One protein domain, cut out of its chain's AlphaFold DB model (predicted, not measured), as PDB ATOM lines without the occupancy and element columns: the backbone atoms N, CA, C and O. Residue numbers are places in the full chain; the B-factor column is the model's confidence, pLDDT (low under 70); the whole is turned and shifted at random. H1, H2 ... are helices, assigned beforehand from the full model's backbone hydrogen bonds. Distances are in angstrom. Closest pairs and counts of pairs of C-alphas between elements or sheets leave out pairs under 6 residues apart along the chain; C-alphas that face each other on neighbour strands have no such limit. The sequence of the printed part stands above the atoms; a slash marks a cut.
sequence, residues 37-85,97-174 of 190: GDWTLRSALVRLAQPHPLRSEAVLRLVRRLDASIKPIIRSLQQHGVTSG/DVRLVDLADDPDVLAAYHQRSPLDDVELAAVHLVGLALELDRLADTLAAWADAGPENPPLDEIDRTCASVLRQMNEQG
ATOM      1  N   GLY A  37      96.928 180.964 201.884       86.56
ATOM      2  CA  GLY A  37      96.124 180.538 203.033       86.56
ATOM      3  C   GLY A  37      96.569 181.126 204.378       86.56
ATOM      4  O   GLY A  37      96.391 180.468 205.398       86.56
ATOM      5  N   ASP A  38      97.194 182.311 204.387       90.00
ATOM      6  CA  ASP A  38      97.809 182.944 205.569       90.00
ATOM      7  C   ASP A  38      98.930 182.113 206.227       90.00
ATOM      8  O   ASP A  38      99.398 182.431 207.326       90.00
ATOM      9  N   TRP A  39      99.418 181.065 205.552       93.44
ATOM     10  CA  TRP A  39     100.559 180.296 206.026       93.44
ATOM     11  C   TRP A  39     101.835 181.124 205.938       93.44
ATOM     12  O   TRP A  39     102.095 181.834 204.970       93.44
ATOM     13  N   THR A  40     102.675 180.983 206.952       93.56
ATOM     14  CA  THR A  40     104.048 181.493 206.964       93.56
ATOM     15  C   THR A  40     105.031 180.340 206.820       93.56
ATOM     16  O   THR A  40     104.709 179.203 207.189       93.56
ATOM     17  N   LEU A  41     106.266 180.619 206.387       93.06
ATOM     18  CA  LEU A  41     107.335 179.614 206.389       93.06
ATOM     19  C   LEU A  41     107.467 178.961 207.770       93.06
ATOM     20  O   LEU A  41     107.551 177.739 207.866       93.06
ATOM     21  N   ARG A  42     107.438 179.748 208.853       92.81
ATOM     22  CA  ARG A  42     107.540 179.212 210.218       92.81
ATOM     23  C   ARG A  42     106.426 178.212 210.526       92.81
ATOM     24  O   ARG A  42     106.714 177.127 211.027       92.81
ATOM     25  N   SER A  43     105.173 178.544 210.218       94.31
ATOM     26  CA  SER A  43     104.039 177.640 210.455       94.31
ATOM     27  C   SER A  43     104.098 176.372 209.588       94.31
ATOM     28  O   SER A  43     103.859 175.272 210.093       94.31
ATOM     29  N   ALA A  44     104.521 176.490 208.325       95.56
ATOM     30  CA  ALA A  44     104.741 175.346 207.443       95.56
ATOM     31  C   ALA A  44     105.870 174.433 207.957       95.56
ATOM     32  O   ALA A  44     105.734 173.209 207.972       95.56
ATOM     33  N   LEU A  45     106.960 175.015 208.464       96.06
ATOM     34  CA  LEU A  45     108.078 174.274 209.053       96.06
ATOM     35  C   LEU A  45     107.687 173.543 210.341       96.06
ATOM     36  O   LEU A  45     108.111 172.407 210.537       96.06
ATOM     37  N   VAL A  46     106.829 174.126 211.185       95.56
ATOM     38  CA  VAL A  46     106.276 173.426 212.362       95.56
ATOM     39  C   VAL A  46     105.526 172.161 211.942       95.56
ATOM     40  O   VAL A  46     105.680 171.113 212.573       95.56
ATOM     41  N   ARG A  47     104.754 172.228 210.852       95.31
ATOM     42  CA  ARG A  47     104.062 171.061 210.295       95.31
ATOM     43  C   ARG A  47     105.050 170.032 209.740       95.31
ATOM     44  O   ARG A  47     104.939 168.849 210.054       95.31
ATOM     45  N   LEU A  48     106.042 170.480 208.971       96.44
ATOM     46  CA  LEU A  48     107.095 169.628 208.408       96.44
ATOM     47  C   LEU A  48     107.927 168.925 209.493       96.44
ATOM     48  O   LEU A  48     108.353 167.784 209.308       96.44
ATOM     49  N   ALA A  49     108.151 169.580 210.631       96.31
ATOM     50  CA  ALA A  49     108.971 169.056 211.716       96.31
ATOM     51  C   ALA A  49     108.386 167.797 212.377       96.31
ATOM     52  O   ALA A  49     109.144 167.048 212.990       96.31
ATOM     53  N   GLN A  50     107.080 167.534 212.237       93.06
ATOM     54  CA  GLN A  50     106.448 166.332 212.793       93.06
ATOM     55  C   GLN A  50     107.016 165.040 212.171       93.06
ATOM     56  O   GLN A  50     107.497 164.193 212.924       93.06
ATOM     57  N   PRO A  51     107.024 164.870 210.832       93.94
ATOM     58  CA  PRO A  51     107.696 163.735 210.197       93.94
ATOM     59  C   PRO A  51     109.190 163.970 209.907       93.94
ATOM     60  O   PRO A  51     109.948 163.006 209.790       93.94
ATOM     61  N   HIS A  52     109.635 165.223 209.751       96.31
ATOM     62  CA  HIS A  52     110.960 165.546 209.206       96.31
ATOM     63  C   HIS A  52     111.694 166.658 209.984       96.31
ATOM     64  O   HIS A  52     112.036 167.699 209.409       96.31
ATOM     65  N   PRO A  53     112.018 166.446 211.275       96.00
ATOM     66  CA  PRO A  53     112.624 167.475 212.125       96.00
ATOM     67  C   PRO A  53     113.977 167.976 211.597       96.00
ATOM     68  O   PRO A  53     114.225 169.178 211.598       96.00
ATOM     69  N   LEU A  54     114.819 167.084 211.062       96.00
ATOM     70  CA  LEU A  54     116.141 167.450 210.532       96.00
ATOM     71  C   LEU A  54     116.061 168.368 209.304       96.00
ATOM     72  O   LEU A  54     116.899 169.252 209.139       96.00
ATOM     73  N   ARG A  55     115.045 168.192 208.449       96.25
ATOM     74  CA  ARG A  55     114.841 169.060 207.279       96.25
ATOM     75  C   ARG A  55     114.337 170.430 207.692       96.25
ATOM     76  O   ARG A  55     114.844 171.435 207.205       96.25
ATOM     77  N   SER A  56     113.402 170.471 208.642       96.31
ATOM     78  CA  SER A  56     112.961 171.739 209.220       96.31
ATOM     79  C   SER A  56     114.123 172.496 209.866       96.31
ATOM     80  O   SER A  56     114.232 173.709 209.703       96.31
ATOM     81  N   GLU A  57     115.004 171.795 210.582       94.44
ATOM     82  CA  GLU A  57     116.193 172.395 211.184       94.44
ATOM     83  C   GLU A  57     117.161 172.938 210.125       94.44
ATOM     84  O   GLU A  57     117.671 174.047 210.281       94.44
ATOM     85  N   ALA A  58     117.396 172.187 209.041       94.75
ATOM     86  CA  ALA A  58     118.272 172.607 207.951       94.75
ATOM     87  C   ALA A  58     117.802 173.927 207.323       94.75
ATOM     88  O   ALA A  58     118.604 174.855 207.205       94.75
ATOM     89  N   VAL A  59     116.503 174.048 207.021       94.69
ATOM     90  CA  VAL A  59     115.922 175.295 206.502       94.69
ATOM     91  C   VAL A  59     116.130 176.433 207.503       94.69
ATOM     92  O   VAL A  59     116.738 177.443 207.159       94.69
ATOM     93  N   LEU A  60     115.731 176.260 208.771       92.38
ATOM     94  CA  LEU A  60     115.874 177.301 209.803       92.38
ATOM     95  C   LEU A  60     117.324 177.739 210.037       92.38
ATOM     96  O   LEU A  60     117.575 178.887 210.406       92.38
ATOM     97  N   ARG A  61     118.287 176.830 209.886       92.38
ATOM     98  CA  ARG A  61     119.712 177.153 210.005       92.38
ATOM     99  C   ARG A  61     120.167 178.050 208.857       92.38
ATOM    100  O   ARG A  61     120.880 179.016 209.109       92.38
ATOM    101  N   LEU A  62     119.739 177.765 207.627       92.56
ATOM    102  CA  LEU A  62     120.062 178.595 206.464       92.56
ATOM    103  C   LEU A  62     119.424 179.979 206.565       92.56
ATOM    104  O   LEU A  62     120.145 180.959 206.411       92.56
ATOM    105  N   VAL A  63     118.138 180.059 206.931       90.25
ATOM    106  CA  VAL A  63     117.439 181.333 207.188       90.25
ATOM    107  C   VAL A  63     118.229 182.184 208.182       90.25
ATOM    108  O   VAL A  63     118.614 183.307 207.879       90.25
ATOM    109  N   ARG A  64     118.560 181.635 209.359       88.50
ATOM    110  CA  ARG A  64     119.281 182.385 210.403       88.50
ATOM    111  C   ARG A  64     120.671 182.827 209.970       88.50
ATOM    112  O   ARG A  64     121.070 183.955 210.256       88.50
ATOM    113  N   ARG A  65     121.412 181.939 209.304       90.06
ATOM    114  CA  ARG A  65     122.754 182.236 208.794       90.06
ATOM    115  C   ARG A  65     122.699 183.348 207.745       90.06
ATOM    116  O   ARG A  65     123.526 184.259 207.772       90.06
ATOM    117  N   LEU A  66     121.712 183.300 206.855       87.62
ATOM    118  CA  LEU A  66     121.520 184.306 205.821       87.62
ATOM    119  C   LEU A  66     121.084 185.644 206.426       87.62
ATOM    120  O   LEU A  66     121.715 186.661 206.154       87.62
ATOM    121  N   ASP A  67     120.113 185.643 207.340       83.94
ATOM    122  CA  ASP A  67     119.668 186.841 208.060       83.94
ATOM    123  C   ASP A  67     120.819 187.505 208.825       83.94
ATOM    124  O   ASP A  67     120.962 188.729 208.812       83.94
ATOM    125  N   ALA A  68     121.669 186.717 209.490       84.12
ATOM    126  CA  ALA A  68     122.850 187.225 210.183       84.12
ATOM    127  C   ALA A  68     123.840 187.916 209.231       84.12
ATOM    128  O   ALA A  68     124.493 188.879 209.629       84.12
ATOM    129  N   SER A  69     123.908 187.454 207.983       84.69
ATOM    130  CA  SER A  69     124.826 187.954 206.951       84.69
ATOM    131  C   SER A  69     124.269 189.146 206.188       84.69
ATOM    132  O   SER A  69     125.022 190.021 205.776       84.69
ATOM    133  N   ILE A  70     122.945 189.213 206.041       78.88
ATOM    134  CA  ILE A  70     122.254 190.334 205.410       78.88
ATOM    135  C   ILE A  70     122.126 191.510 206.391       78.88
ATOM    136  O   ILE A  70     122.239 192.662 205.981       78.88
ATOM    137  N   LYS A  71     121.972 191.269 207.702       77.06
ATOM    138  CA  LYS A  71     121.827 192.321 208.736       77.06
ATOM    139  C   LYS A  71     122.809 193.503 208.643       77.06
ATOM    140  O   LYS A  71     122.344 194.636 208.767       77.06
ATOM    141  N   PRO A  72     124.119 193.304 208.423       73.56
ATOM    142  CA  PRO A  72     125.074 194.401 208.264       73.56
ATOM    143  C   PRO A  72     124.796 195.293 207.047       73.56
ATOM    144  O   PRO A  72     125.061 196.491 207.100       73.56
ATOM    145  N   ILE A  73     124.227 194.729 205.977       70.62
ATOM    146  CA  ILE A  73     123.906 195.435 204.730       70.62
ATOM    147  C   ILE A  73     122.432 195.867 204.650       70.62
ATOM    148  O   ILE A  73     122.098 196.693 203.807       70.62
ATOM    149  N   ILE A  74     121.561 195.423 205.573       66.31
ATOM    150  CA  ILE A  74     120.125 195.784 205.642       66.31
ATOM    151  C   ILE A  74     119.893 197.286 205.554       66.31
ATOM    152  O   ILE A  74     118.975 197.715 204.868       66.31
ATOM    153  N   ARG A  75     120.699 198.101 206.244       57.72
ATOM    154  CA  ARG A  75     120.509 199.556 206.214       57.72
ATOM    155  C   ARG A  75     120.738 200.113 204.805       57.72
ATOM    156  O   ARG A  75     119.996 200.995 204.393       57.72
ATOM    157  N   SER A  76     121.693 199.553 204.061       55.91
ATOM    158  CA  SER A  76     121.927 199.878 202.651       55.91
ATOM    159  C   SER A  76     120.770 199.388 201.770       55.91
ATOM    160  O   SER A  76     120.252 200.170 200.983       55.91
ATOM    161  N   LEU A  77     120.266 198.168 202.008       55.41
ATOM    162  CA  LEU A  77     119.109 197.596 201.299       55.41
ATOM    163  C   LEU A  77     117.797 198.368 201.520       55.41
ATOM    164  O   LEU A  77     116.987 198.495 200.607       55.41
ATOM    165  N   GLN A  78     117.564 198.859 202.741       54.00
ATOM    166  CA  GLN A  78     116.352 199.588 203.128       54.00
ATOM    167  C   GLN A  78     116.386 201.056 202.694       54.00
ATOM    168  O   GLN A  78     115.344 201.616 202.368       54.00
ATOM    169  N   GLN A  79     117.562 201.691 202.715       45.69
ATOM    170  CA  GLN A  79     117.729 203.076 202.263       45.69
ATOM    171  C   GLN A  79     117.770 203.175 200.736       45.69
ATOM    172  O   GLN A  79     117.329 204.177 200.179       45.69
ATOM    173  N   HIS A  80     118.252 202.124 200.072       43.09
ATOM    174  CA  HIS A  80     118.418 202.068 198.634       43.09
ATOM    175  C   HIS A  80     118.030 200.676 198.144       43.09
ATOM    176  O   HIS A  80     118.875 199.813 197.916       43.09
ATOM    177  N   GLY A  81     116.740 200.460 197.882       49.44
ATOM    178  CA  GLY A  81     116.297 199.359 197.021       49.44
ATOM    179  C   GLY A  81     116.756 199.537 195.567       49.44
ATOM    180  O   GLY A  81     116.034 199.136 194.669       49.44
ATOM    181  N   VAL A  82     117.899 200.184 195.356       53.12
ATOM    182  CA  VAL A  82     118.515 200.703 194.144       53.12
ATOM    183  C   VAL A  82     120.020 200.520 194.344       53.12
ATOM    184  O   VAL A  82     120.527 200.739 195.444       53.12
ATOM    185  N   THR A  83     120.730 200.038 193.335       48.38
ATOM    186  CA  THR A  83     122.118 199.591 193.453       48.38
ATOM    187  C   THR A  83     123.126 200.626 193.886       48.38
ATOM    188  O   THR A  83     124.257 200.233 194.141       48.38
ATOM    189  N   SER A  84     122.794 201.908 194.007       50.78
ATOM    190  CA  SER A  84     123.815 202.810 194.499       50.78
ATOM    191  C   SER A  84     123.314 204.000 195.297       50.78
ATOM    192  O   SER A  84     122.808 204.979 194.768       50.78
ATOM    193  N   GLY A  85     123.678 204.020 196.580       49.88
ATOM    194  CA  GLY A  85     123.961 205.269 197.291       49.88
ATOM    195  C   GLY A  85     125.210 205.992 196.744       49.88
ATOM    196  O   GLY A  85     125.898 206.674 197.504       49.88
ATOM    197  N   ASP A  97     120.454 203.235 187.659       66.38
ATOM    198  CA  ASP A  97     120.087 202.593 188.925       66.38
ATOM    199  C   ASP A  97     119.030 201.493 188.719       66.38
ATOM    200  O   ASP A  97     118.023 201.699 188.035       66.38
ATOM    201  N   VAL A  98     119.278 200.303 189.272       69.62
ATOM    202  CA  VAL A  98     118.417 199.105 189.194       69.62
ATOM    203  C   VAL A  98     118.190 198.583 190.603       69.62
ATOM    204  O   VAL A  98     119.043 198.761 191.470       69.62
ATOM    205  N   ARG A  99     117.055 197.935 190.886       75.56
ATOM    206  CA  ARG A  99     116.879 197.367 192.221       75.56
ATOM    207  C   ARG A  99     117.804 196.179 192.410       75.56
ATOM    208  O   ARG A  99     117.915 195.322 191.537       75.56
ATOM    209  N   LEU A 100     118.381 196.063 193.602       76.69
ATOM    210  CA  LEU A 100     119.220 194.916 193.943       76.69
ATOM    211  C   LEU A 100     118.488 193.579 193.745       76.69
ATOM    212  O   LEU A 100     119.092 192.594 193.340       76.69
ATOM    213  N   VAL A 101     117.176 193.568 193.991       76.12
ATOM    214  CA  VAL A 101     116.319 192.389 193.816       76.12
ATOM    215  C   VAL A 101     116.233 191.954 192.355       76.12
ATOM    216  O   VAL A 101     116.250 190.761 192.091       76.12
ATOM    217  N   ASP A 102     116.225 192.898 191.411       78.69
ATOM    218  CA  ASP A 102     116.151 192.584 189.981       78.69
ATOM    219  C   ASP A 102     117.488 192.021 189.481       78.69
ATOM    220  O   ASP A 102     117.523 191.108 188.660       78.69
ATOM    221  N   LEU A 103     118.602 192.549 190.003       82.38
ATOM    222  CA  LEU A 103     119.940 192.028 189.712       82.38
ATOM    223  C   LEU A 103     120.155 190.636 190.312       82.38
ATOM    224  O   LEU A 103     120.852 189.812 189.730       82.38
ATOM    225  N   ALA A 104     119.573 190.388 191.481       84.94
ATOM    226  CA  ALA A 104     119.639 189.104 192.161       84.94
ATOM    227  C   ALA A 104     118.742 188.034 191.514       84.94
ATOM    228  O   ALA A 104     119.051 186.848 191.603       84.94
ATOM    229  N   ASP A 105     117.637 188.443 190.888       84.00
ATOM    230  CA  ASP A 105     116.674 187.543 190.247       84.00
ATOM    231  C   ASP A 105     117.144 187.063 188.863       84.00
ATOM    232  O   ASP A 105     116.878 185.920 188.488       84.00
ATOM    233  N   ASP A 106     117.874 187.902 188.115       84.94
ATOM    234  CA  ASP A 106     118.276 187.610 186.735       84.94
ATOM    235  C   ASP A 106     119.794 187.831 186.498       84.94
ATOM    236  O   ASP A 106     120.258 188.976 186.397       84.94
ATOM    237  N   PRO A 107     120.595 186.753 186.345       87.62
ATOM    238  CA  PRO A 107     122.046 186.857 186.171       87.62
ATOM    239  C   PRO A 107     122.450 187.526 184.851       87.62
ATOM    240  O   PRO A 107     123.520 188.139 184.773       87.62
ATOM    241  N   ASP A 108     121.606 187.460 183.817       88.00
ATOM    242  CA  ASP A 108     121.872 188.145 182.553       88.00
ATOM    243  C   ASP A 108     121.685 189.663 182.713       88.00
ATOM    244  O   ASP A 108     122.424 190.454 182.115       88.00
ATOM    245  N   VAL A 109     120.720 190.081 183.542       84.62
ATOM    246  CA  VAL A 109     120.522 191.492 183.907       84.62
ATOM    247  C   VAL A 109     121.692 191.988 184.755       84.62
ATOM    248  O   VAL A 109     122.225 193.056 184.449       84.62
ATOM    249  N   LEU A 110     122.154 191.208 185.740       87.56
ATOM    250  CA  LEU A 110     123.358 191.519 186.520       87.56
ATOM    251  C   LEU A 110     124.581 191.725 185.624       87.56
ATOM    252  O   LEU A 110     125.254 192.749 185.733       87.56
ATOM    253  N   ALA A 111     124.856 190.792 184.711       87.88
ATOM    254  CA  ALA A 111     126.001 190.890 183.810       87.88
ATOM    255  C   ALA A 111     125.917 192.133 182.907       87.88
ATOM    256  O   ALA A 111     126.903 192.856 182.741       87.88
ATOM    257  N   ALA A 112     124.733 192.415 182.353       85.94
ATOM    258  CA  ALA A 112     124.505 193.592 181.517       85.94
ATOM    259  C   ALA A 112     124.639 194.908 182.301       85.94
ATOM    260  O   ALA A 112     125.170 195.885 181.765       85.94
ATOM    261  N   TYR A 113     124.171 194.939 183.554       83.19
ATOM    262  CA  TYR A 113     124.324 196.084 184.446       83.19
ATOM    263  C   TYR A 113     125.797 196.296 184.805       83.19
ATOM    264  O   TYR A 113     126.329 197.370 184.543       83.19
ATOM    265  N   HIS A 114     126.479 195.261 185.299       84.88
ATOM    266  CA  HIS A 114     127.875 195.322 185.735       84.88
ATOM    267  C   HIS A 114     128.829 195.732 184.602       84.88
ATOM    268  O   HIS A 114     129.789 196.461 184.825       84.88
ATOM    269  N   GLN A 115     128.549 195.334 183.357       85.31
ATOM    270  CA  GLN A 115     129.337 195.776 182.202       85.31
ATOM    271  C   GLN A 115     129.253 197.296 181.966       85.31
ATOM    272  O   GLN A 115     130.209 197.895 181.476       85.31
ATOM    273  N   ARG A 116     128.102 197.913 182.258       81.12
ATOM    274  CA  ARG A 116     127.853 199.348 182.033       81.12
ATOM    275  C   ARG A 116     128.202 200.195 183.251       81.12
ATOM    276  O   ARG A 116     128.716 201.294 183.096       81.12
ATOM    277  N   SER A 117     127.901 199.679 184.433       77.38
ATOM    278  CA  SER A 117     128.119 200.300 185.732       77.38
ATOM    279  C   SER A 117     128.719 199.233 186.653       77.38
ATOM    280  O   SER A 117     127.971 198.514 187.322       77.38
ATOM    281  N   PRO A 118     130.055 199.064 186.647       82.69
ATOM    282  CA  PRO A 118     130.718 198.039 187.444       82.69
ATOM    283  C   PRO A 118     130.350 198.176 188.914       82.69
ATOM    284  O   PRO A 118     130.453 199.263 189.484       82.69
ATOM    285  N   LEU A 119     129.886 197.075 189.492       81.81
ATOM    286  CA  LEU A 119     129.633 196.942 190.923       81.81
ATOM    287  C   LEU A 119     130.950 196.678 191.649       81.81
ATOM    288  O   LEU A 119     131.796 195.950 191.127       81.81
ATOM    289  N   ASP A 120     131.115 197.252 192.834       82.75
ATOM    290  CA  ASP A 120     132.223 196.894 193.713       82.75
ATOM    291  C   ASP A 120     131.986 195.537 194.405       82.75
ATOM    292  O   ASP A 120     130.924 194.917 194.285       82.75
ATOM    293  N   ASP A 121     132.999 195.048 195.124       82.50
ATOM    294  CA  ASP A 121     132.940 193.747 195.798       82.50
ATOM    295  C   ASP A 121     131.818 193.674 196.849       82.50
ATOM    296  O   ASP A 121     131.235 192.610 197.071       82.50
ATOM    297  N   VAL A 122     131.493 194.798 197.497       78.69
ATOM    298  CA  VAL A 122     130.456 194.872 198.532       78.69
ATOM    299  C   VAL A 122     129.071 194.810 197.893       78.69
ATOM    300  O   VAL A 122     128.208 194.064 198.358       78.69
ATOM    301  N   GLU A 123     128.862 195.555 196.811       80.00
ATOM    302  CA  GLU A 123     127.627 195.552 196.032       80.00
ATOM    303  C   GLU A 123     127.381 194.170 195.399       80.00
ATOM    304  O   GLU A 123     126.274 193.641 195.493       80.00
ATOM    305  N   LEU A 124     128.413 193.534 194.829       84.44
ATOM    306  CA  LEU A 124     128.316 192.168 194.298       84.44
ATOM    307  C   LEU A 124     127.966 191.149 195.387       84.44
ATOM    308  O   LEU A 124     127.090 190.307 195.185       84.44
ATOM    309  N   ALA A 125     128.605 191.235 196.556       83.81
ATOM    310  CA  ALA A 125     128.270 190.375 197.688       83.81
ATOM    311  C   ALA A 125     126.809 190.567 198.130       83.81
ATOM    312  O   ALA A 125     126.117 189.588 198.421       83.81
ATOM    313  N   ALA A 126     126.307 191.805 198.129       81.81
ATOM    314  CA  ALA A 126     124.913 192.094 198.443       81.81
ATOM    315  C   ALA A 126     123.943 191.482 197.418       81.81
ATOM    316  O   ALA A 126     122.958 190.866 197.831       81.81
ATOM    317  N   VAL A 127     124.227 191.589 196.111       84.94
ATOM    318  CA  VAL A 127     123.424 190.942 195.053       84.94
ATOM    319  C   VAL A 127     123.333 189.438 195.302       84.94
ATOM    320  O   VAL A 127     122.235 188.885 195.322       84.94
ATOM    321  N   HIS A 128     124.468 188.776 195.549       88.56
ATOM    322  CA  HIS A 128     124.489 187.332 195.788       88.56
ATOM    323  C   HIS A 128     123.694 186.937 197.035       88.56
ATOM    324  O   HIS A 128     122.894 186.004 196.982       88.56
ATOM    325  N   LEU A 129     123.857 187.655 198.151       86.88
ATOM    326  CA  LEU A 129     123.103 187.380 199.378       86.88
ATOM    327  C   LEU A 129     121.594 187.555 199.180       86.88
ATOM    328  O   LEU A 129     120.813 186.758 199.702       86.88
ATOM    329  N   VAL A 130     121.173 188.558 198.406       85.25
ATOM    330  CA  VAL A 130     119.759 188.732 198.054       85.25
ATOM    331  C   VAL A 130     119.270 187.624 197.126       85.25
ATOM    332  O   VAL A 130     118.161 187.139 197.327       85.25
ATOM    333  N   GLY A 131     120.091 187.148 196.189       87.25
ATOM    334  CA  GLY A 131     119.751 186.002 195.338       87.25
ATOM    335  C   GLY A 131     119.454 184.747 196.159       87.25
ATOM    336  O   GLY A 131     118.432 184.093 195.957       87.25
ATOM    337  N   LEU A 132     120.277 184.475 197.175       91.06
ATOM    338  CA  LEU A 132     120.039 183.380 198.122       91.06
ATOM    339  C   LEU A 132     118.754 183.571 198.933       91.06
ATOM    340  O   LEU A 132     118.049 182.602 199.215       91.06
ATOM    341  N   ALA A 133     118.439 184.809 199.308       87.31
ATOM    342  CA  ALA A 133     117.219 185.104 200.046       87.31
ATOM    343  C   ALA A 133     115.979 184.891 199.171       87.31
ATOM    344  O   ALA A 133     115.008 184.315 199.649       87.31
ATOM    345  N   LEU A 134     116.041 185.251 197.885       86.81
ATOM    346  CA  LEU A 134     114.990 184.957 196.907       86.81
ATOM    347  C   LEU A 134     114.811 183.446 196.695       86.81
ATOM    348  O   LEU A 134     113.682 182.975 196.580       86.81
ATOM    349  N   GLU A 135     115.888 182.653 196.687       90.75
ATOM    350  CA  GLU A 135     115.772 181.185 196.647       90.75
ATOM    351  C   GLU A 135     115.011 180.632 197.868       90.75
ATOM    352  O   GLU A 135     114.131 179.780 197.714       90.75
ATOM    353  N   LEU A 136     115.310 181.127 199.075       90.62
ATOM    354  CA  LEU A 136     114.608 180.717 200.298       90.62
ATOM    355  C   LEU A 136     113.169 181.249 200.368       90.62
ATOM    356  O   LEU A 136     112.296 180.560 200.894       90.62
ATOM    357  N   ASP A 137     112.910 182.436 199.824       89.25
ATOM    358  CA  ASP A 137     111.581 183.046 199.737       89.25
ATOM    359  C   ASP A 137     110.649 182.238 198.818       89.25
ATOM    360  O   ASP A 137     109.530 181.908 199.216       89.25
ATOM    361  N   ARG A 138     111.152 181.782 197.660       90.25
ATOM    362  CA  ARG A 138     110.425 180.858 196.771       90.25
ATOM    363  C   ARG A 138     110.183 179.498 197.431       90.25
ATOM    364  O   ARG A 138     109.091 178.950 197.326       90.25
ATOM    365  N   LEU A 139     111.167 178.958 198.162       93.94
ATOM    366  CA  LEU A 139     110.967 177.726 198.939       93.94
ATOM    367  C   LEU A 139     109.883 177.905 200.013       93.94
ATOM    368  O   LEU A 139     109.126 176.973 200.289       93.94
ATOM    369  N   ALA A 140     109.797 179.089 200.623       92.69
ATOM    370  CA  ALA A 140     108.750 179.407 201.579       92.69
ATOM    371  C   ALA A 140     107.357 179.405 200.939       92.69
ATOM    372  O   ALA A 140     106.425 178.905 201.569       92.69
ATOM    373  N   ASP A 141     107.217 179.871 199.697       92.94
ATOM    374  CA  ASP A 141     105.959 179.765 198.947       92.94
ATOM    375  C   ASP A 141     105.585 178.308 198.676       92.94
ATOM    376  O   ASP A 141     104.450 177.908 198.948       92.94
ATOM    377  N   THR A 142     106.542 177.483 198.238       95.50
ATOM    378  CA  THR A 142     106.324 176.042 198.039       95.50
ATOM    379  C   THR A 142     105.878 175.361 199.340       95.50
ATOM    380  O   THR A 142     104.922 174.582 199.350       95.50
ATOM    381  N   LEU A 143     106.547 175.654 200.460       95.81
ATOM    382  CA  LEU A 143     106.228 175.071 201.766       95.81
ATOM    383  C   LEU A 143     104.876 175.542 202.306       95.81
ATOM    384  O   LEU A 143     104.145 174.734 202.878       95.81
ATOM    385  N   ALA A 144     104.537 176.819 202.127       95.25
ATOM    386  CA  ALA A 144     103.237 177.356 202.504       95.25
ATOM    387  C   ALA A 144     102.115 176.722 201.668       95.25
ATOM    388  O   ALA A 144     101.123 176.273 202.236       95.25
ATOM    389  N   ALA A 145     102.304 176.590 200.351       95.88
ATOM    390  CA  ALA A 145     101.340 175.945 199.457       95.88
ATOM    391  C   ALA A 145     101.110 174.477 199.814       95.88
ATOM    392  O   ALA A 145      99.970 174.017 199.848       95.88
ATOM    393  N   TRP A 146     102.180 173.748 200.135       96.88
ATOM    394  CA  TRP A 146     102.061 172.392 200.658       96.88
ATOM    395  C   TRP A 146     101.286 172.363 201.983       96.88
ATOM    396  O   TRP A 146     100.346 171.584 202.136       96.88
ATOM    397  N   ALA A 147     101.656 173.218 202.939       95.69
ATOM    398  CA  ALA A 147     101.040 173.223 204.259       95.69
ATOM    399  C   ALA A 147      99.543 173.565 204.208       95.69
ATOM    400  O   ALA A 147      98.779 172.999 204.995       95.69
ATOM    401  N   ASP A 148      99.137 174.427 203.277       96.31
ATOM    402  CA  ASP A 148      97.740 174.745 202.988       96.31
ATOM    403  C   ASP A 148      96.992 173.560 202.359       96.31
ATOM    404  O   ASP A 148      95.937 173.157 202.852       96.31
ATOM    405  N   ALA A 149      97.577 172.932 201.331       94.56
ATOM    406  CA  ALA A 149      96.958 171.824 200.600       94.56
ATOM    407  C   ALA A 149      96.732 170.565 201.459       94.56
ATOM    408  O   ALA A 149      95.781 169.816 201.226       94.56
ATOM    409  N   GLY A 150      97.588 170.315 202.453       90.69
ATOM    410  CA  GLY A 150      97.447 169.190 203.377       90.69
ATOM    411  C   GLY A 150      98.777 168.524 203.736       90.69
ATOM    412  O   GLY A 150      99.818 168.843 203.178       90.69
ATOM    413  N   PRO A 151      98.789 167.576 204.691       87.75
ATOM    414  CA  PRO A 151     100.033 166.989 205.192       87.75
ATOM    415  C   PRO A 151     100.655 165.963 204.230       87.75
ATOM    416  O   PRO A 151     101.753 165.471 204.484       87.75
ATOM    417  N   GLU A 152      99.943 165.591 203.170       91.62
ATOM    418  CA  GLU A 152     100.371 164.566 202.226       91.62
ATOM    419  C   GLU A 152     101.468 165.103 201.301       91.62
ATOM    420  O   GLU A 152     101.469 166.277 200.942       91.62
ATOM    421  N   ASN A 153     102.403 164.233 200.912       92.88
ATOM    422  CA  ASN A 153     103.440 164.507 199.907       92.88
ATOM    423  C   ASN A 153     104.217 165.830 200.118       92.88
ATOM    424  O   ASN A 153     104.175 166.704 199.250       92.88
ATOM    425  N   PRO A 154     104.948 165.995 201.240       94.81
ATOM    426  CA  PRO A 154     105.815 167.157 201.431       94.81
ATOM    427  C   PRO A 154     106.849 167.293 200.299       94.81
ATOM    428  O   PRO A 154     107.332 166.273 199.797       94.81
ATOM    429  N   PRO A 155     107.251 168.525 199.926       96.50
ATOM    430  CA  PRO A 155     108.167 168.792 198.812       96.50
ATOM    431  C   PRO A 155     109.635 168.498 199.189       96.50
ATOM    432  O   PRO A 155     110.508 169.359 199.109       96.50
ATOM    433  N   LEU A 156     109.924 167.275 199.646       97.06
ATOM    434  CA  LEU A 156     111.216 166.895 200.234       97.06
ATOM    435  C   LEU A 156     112.387 167.069 199.266       97.06
ATOM    436  O   LEU A 156     113.417 167.610 199.660       97.06
ATOM    437  N   ASP A 157     112.216 166.668 198.007       97.06
ATOM    438  CA  ASP A 157     113.269 166.782 196.992       97.06
ATOM    439  C   ASP A 157     113.620 168.242 196.690       97.06
ATOM    440  O   ASP A 157     114.765 168.561 196.373       97.06
ATOM    441  N   GLU A 158     112.636 169.138 196.768       96.56
ATOM    442  CA  GLU A 158     112.849 170.570 196.577       96.56
ATOM    443  C   GLU A 158     113.555 171.186 197.782       96.56
ATOM    444  O   GLU A 158     114.533 171.905 197.601       96.56
ATOM    445  N   ILE A 159     113.144 170.822 199.001       97.12
ATOM    446  CA  ILE A 159     113.829 171.230 200.235       97.12
ATOM    447  C   ILE A 159     115.296 170.799 200.194       97.12
ATOM    448  O   ILE A 159     116.185 171.622 200.399       97.12
ATOM    449  N   ASP A 160     115.562 169.521 199.915       97.81
ATOM    450  CA  ASP A 160     116.913 168.963 199.944       97.81
ATOM    451  C   ASP A 160     117.801 169.624 198.871       97.81
ATOM    452  O   ASP A 160     118.946 169.998 199.146       97.81
ATOM    453  N   ARG A 161     117.259 169.853 197.666       97.44
ATOM    454  CA  ARG A 161     117.965 170.528 196.567       97.44
ATOM    455  C   ARG A 161     118.271 171.990 196.882       97.44
ATOM    456  O   ARG A 161     119.419 172.404 196.720       97.44
ATOM    457  N   THR A 162     117.279 172.755 197.335       96.25
ATOM    458  CA  THR A 162     117.443 174.180 197.649       96.25
ATOM    459  C   THR A 162     118.394 174.362 198.825       96.25
ATOM    460  O   THR A 162     119.337 175.143 198.729       96.25
ATOM    461  N   CYS A 163     118.257 173.566 199.890       95.94
ATOM    462  CA  CYS A 163     119.186 173.598 201.019       95.94
ATOM    463  C   CYS A 163     120.630 173.298 200.593       95.94
ATOM    464  O   CYS A 163     121.551 173.994 201.017       95.94
ATOM    465  N   ALA A 164     120.847 172.286 199.746       96.56
ATOM    466  CA  ALA A 164     122.183 171.943 199.258       96.56
ATOM    467  C   ALA A 164     122.771 173.008 198.315       96.56
ATOM    468  O   ALA A 164     123.983 173.231 198.322       96.56
ATOM    469  N   SER A 165     121.931 173.651 197.497       95.56
ATOM    470  CA  SER A 165     122.320 174.776 196.639       95.56
ATOM    471  C   SER A 165     122.753 175.972 197.484       95.56
ATOM    472  O   SER A 165     123.916 176.370 197.435       95.56
ATOM    473  N   VAL A 166     121.853 176.468 198.336       94.56
ATOM    474  CA  VAL A 166     122.075 177.652 199.170       94.56
ATOM    475  C   VAL A 166     123.264 177.445 200.102       94.56
ATOM    476  O   VAL A 166     124.134 178.307 200.177       94.56
ATOM    477  N   LEU A 167     123.379 176.287 200.762       94.81
ATOM    478  CA  LEU A 167     124.513 176.004 201.646       94.81
ATOM    479  C   LEU A 167     125.858 176.082 200.912       94.81
ATOM    480  O   LEU A 167     126.817 176.647 201.437       94.81
ATOM    481  N   ARG A 168     125.934 175.507 199.709       94.88
ATOM    482  CA  ARG A 168     127.148 175.526 198.889       94.88
ATOM    483  C   ARG A 168     127.518 176.951 198.504       94.88
ATOM    484  O   ARG A 168     128.649 177.354 198.750       94.88
ATOM    485  N   GLN A 169     126.552 177.709 197.990       93.38
ATOM    486  CA  GLN A 169     126.758 179.096 197.590       93.38
ATOM    487  C   GLN A 169     127.180 179.962 198.789       93.38
ATOM    488  O   GLN A 169     128.153 180.703 198.701       93.38
ATOM    489  N   MET A 170     126.544 179.813 199.957       92.19
ATOM    490  CA  MET A 170     126.957 180.511 201.184       92.19
ATOM    491  C   MET A 170     128.404 180.189 201.577       92.19
ATOM    492  O   MET A 170     129.147 181.081 201.981       92.19
ATOM    493  N   ASN A 171     128.821 178.926 201.454       92.62
ATOM    494  CA  ASN A 171     130.192 178.519 201.759       92.62
ATOM    495  C   ASN A 171     131.203 179.100 200.757       92.62
ATOM    496  O   ASN A 171     132.267 179.551 201.170       92.62
ATOM    497  N   GLU A 172     130.868 179.120 199.467       90.94
ATOM    498  CA  GLU A 172     131.694 179.726 198.411       90.94
ATOM    499  C   GLU A 172     131.850 181.240 198.607       90.94
ATOM    500  O   GLU A 172     132.937 181.777 198.407       90.94
ATOM    501  N   GLN A 173     130.798 181.911 199.079       85.81
ATOM    502  CA  GLN A 173     130.806 183.338 199.418       85.81
ATOM    503  C   GLN A 173     131.455 183.634 200.783       85.81
ATOM    504  O   GLN A 173     131.465 184.780 201.230       85.81
ATOM    505  N   GLY A 174     131.973 182.619 201.487       86.69
ATOM    506  CA  GLY A 174     132.615 182.793 202.793       86.69
ATOM    507  C   GLY A 174     131.671 183.298 203.886       86.69
ATOM    508  O   GLY A 174     132.129 183.841 204.893       86.69
TER     509      GLY A 174
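This is residues 37 to 85 and 97 to 174 of the 190 residues of an uncharacterized protein of Acidimicrobiales bacterium (UniProt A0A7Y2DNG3). One long helix, H6, runs through the body as a spine, with H2 and H7 beside it in a three-helix bundle. H1 packs on H6 near its last residues, while the short helices H3, H4 and H5 gather towards its other end, where the printed part is cut. The bundle of H2, H6 and H7 is up and down, each helix running against the one before it in the chain. The printed part has 127 residues with seven named helices, H1 to H7 in order, and no named strand; the class is all helix. It is only just compact, close to loose, with a radius of gyration of the C-alphas of 16.1 A, and its elongated outline spans 49 by 29 by 26 A.

H1 is residues 41 to 48, beginning at C-alpha 41 at (107.335, 179.614, 206.389). H2 is residues 53 to 70, 25.7 A long, and H3 is residues 74 to 79. After the cut, H4 is residues 100 to 105 and H5 residues 107 to 116, 14.4 A long. H6, residues 121 to 149, is the longest at 42.4 A, from C-alpha 121 at (132.940, 193.747, 195.798). H7 is residues 156 to 172, 24.2 A long, ending at C-alpha 172 at (131.694, 179.726, 198.411).

H6 is the hub, touching H1, H2, H4 and H7. H6 and H7 form a helical hairpin at a shallow tilt of 12 degrees, with the C-alphas of Leu 132 and Val 166 closest at 6.2 A. H2 and H6 touch and run opposite ways at a shallow tilt of 32 degrees, only just short of steep; their closest C-alphas, of Ile 70 and Leu 129, are 6.8 A apart. H2 also touches H7 with residues 55 to 62 alone, the closest C-alphas being those of Val 59 and Cys 163, 6.6 A. H1 and H2 form a helical hairpin, closest at the C-alphas of Leu 45 and Ser 56, 5.5 A. H1 touches residues 140 to 147 of H6 at a steep tilt of 50 degrees, closest at Leu 41 and Ala 140, whose C-alphas are 5.0 A apart. H4 touches H6 at a steep tilt of 58 degrees, with the C-alphas of Ala 104 and Gly 131 closest at 4.4 A. H4 and H5 touch only at the corner by their link, closest at the C-alphas of Leu 103 and Leu 110, 4.7 A. H3 touches no helix but is near H6, as is H5. Every O i to N i+4 pair is within hydrogen-bond range in H1, H2, H3, H4, H6 and H7; in H5 it is 5 of 6.

The two C-alphas farthest apart, of Gln 50 and Arg 116, are 49.9 A apart. Residues 86 to 96 are not printed, and C-alphas 85 and 97 are 9.6 A apart across this cut, in the link from H3 to H4. Of the links that are printed whole, none is long. The mean pLDDT of the printed part is 85.8; residues 74 to 85 and 97 to 98 are under 70.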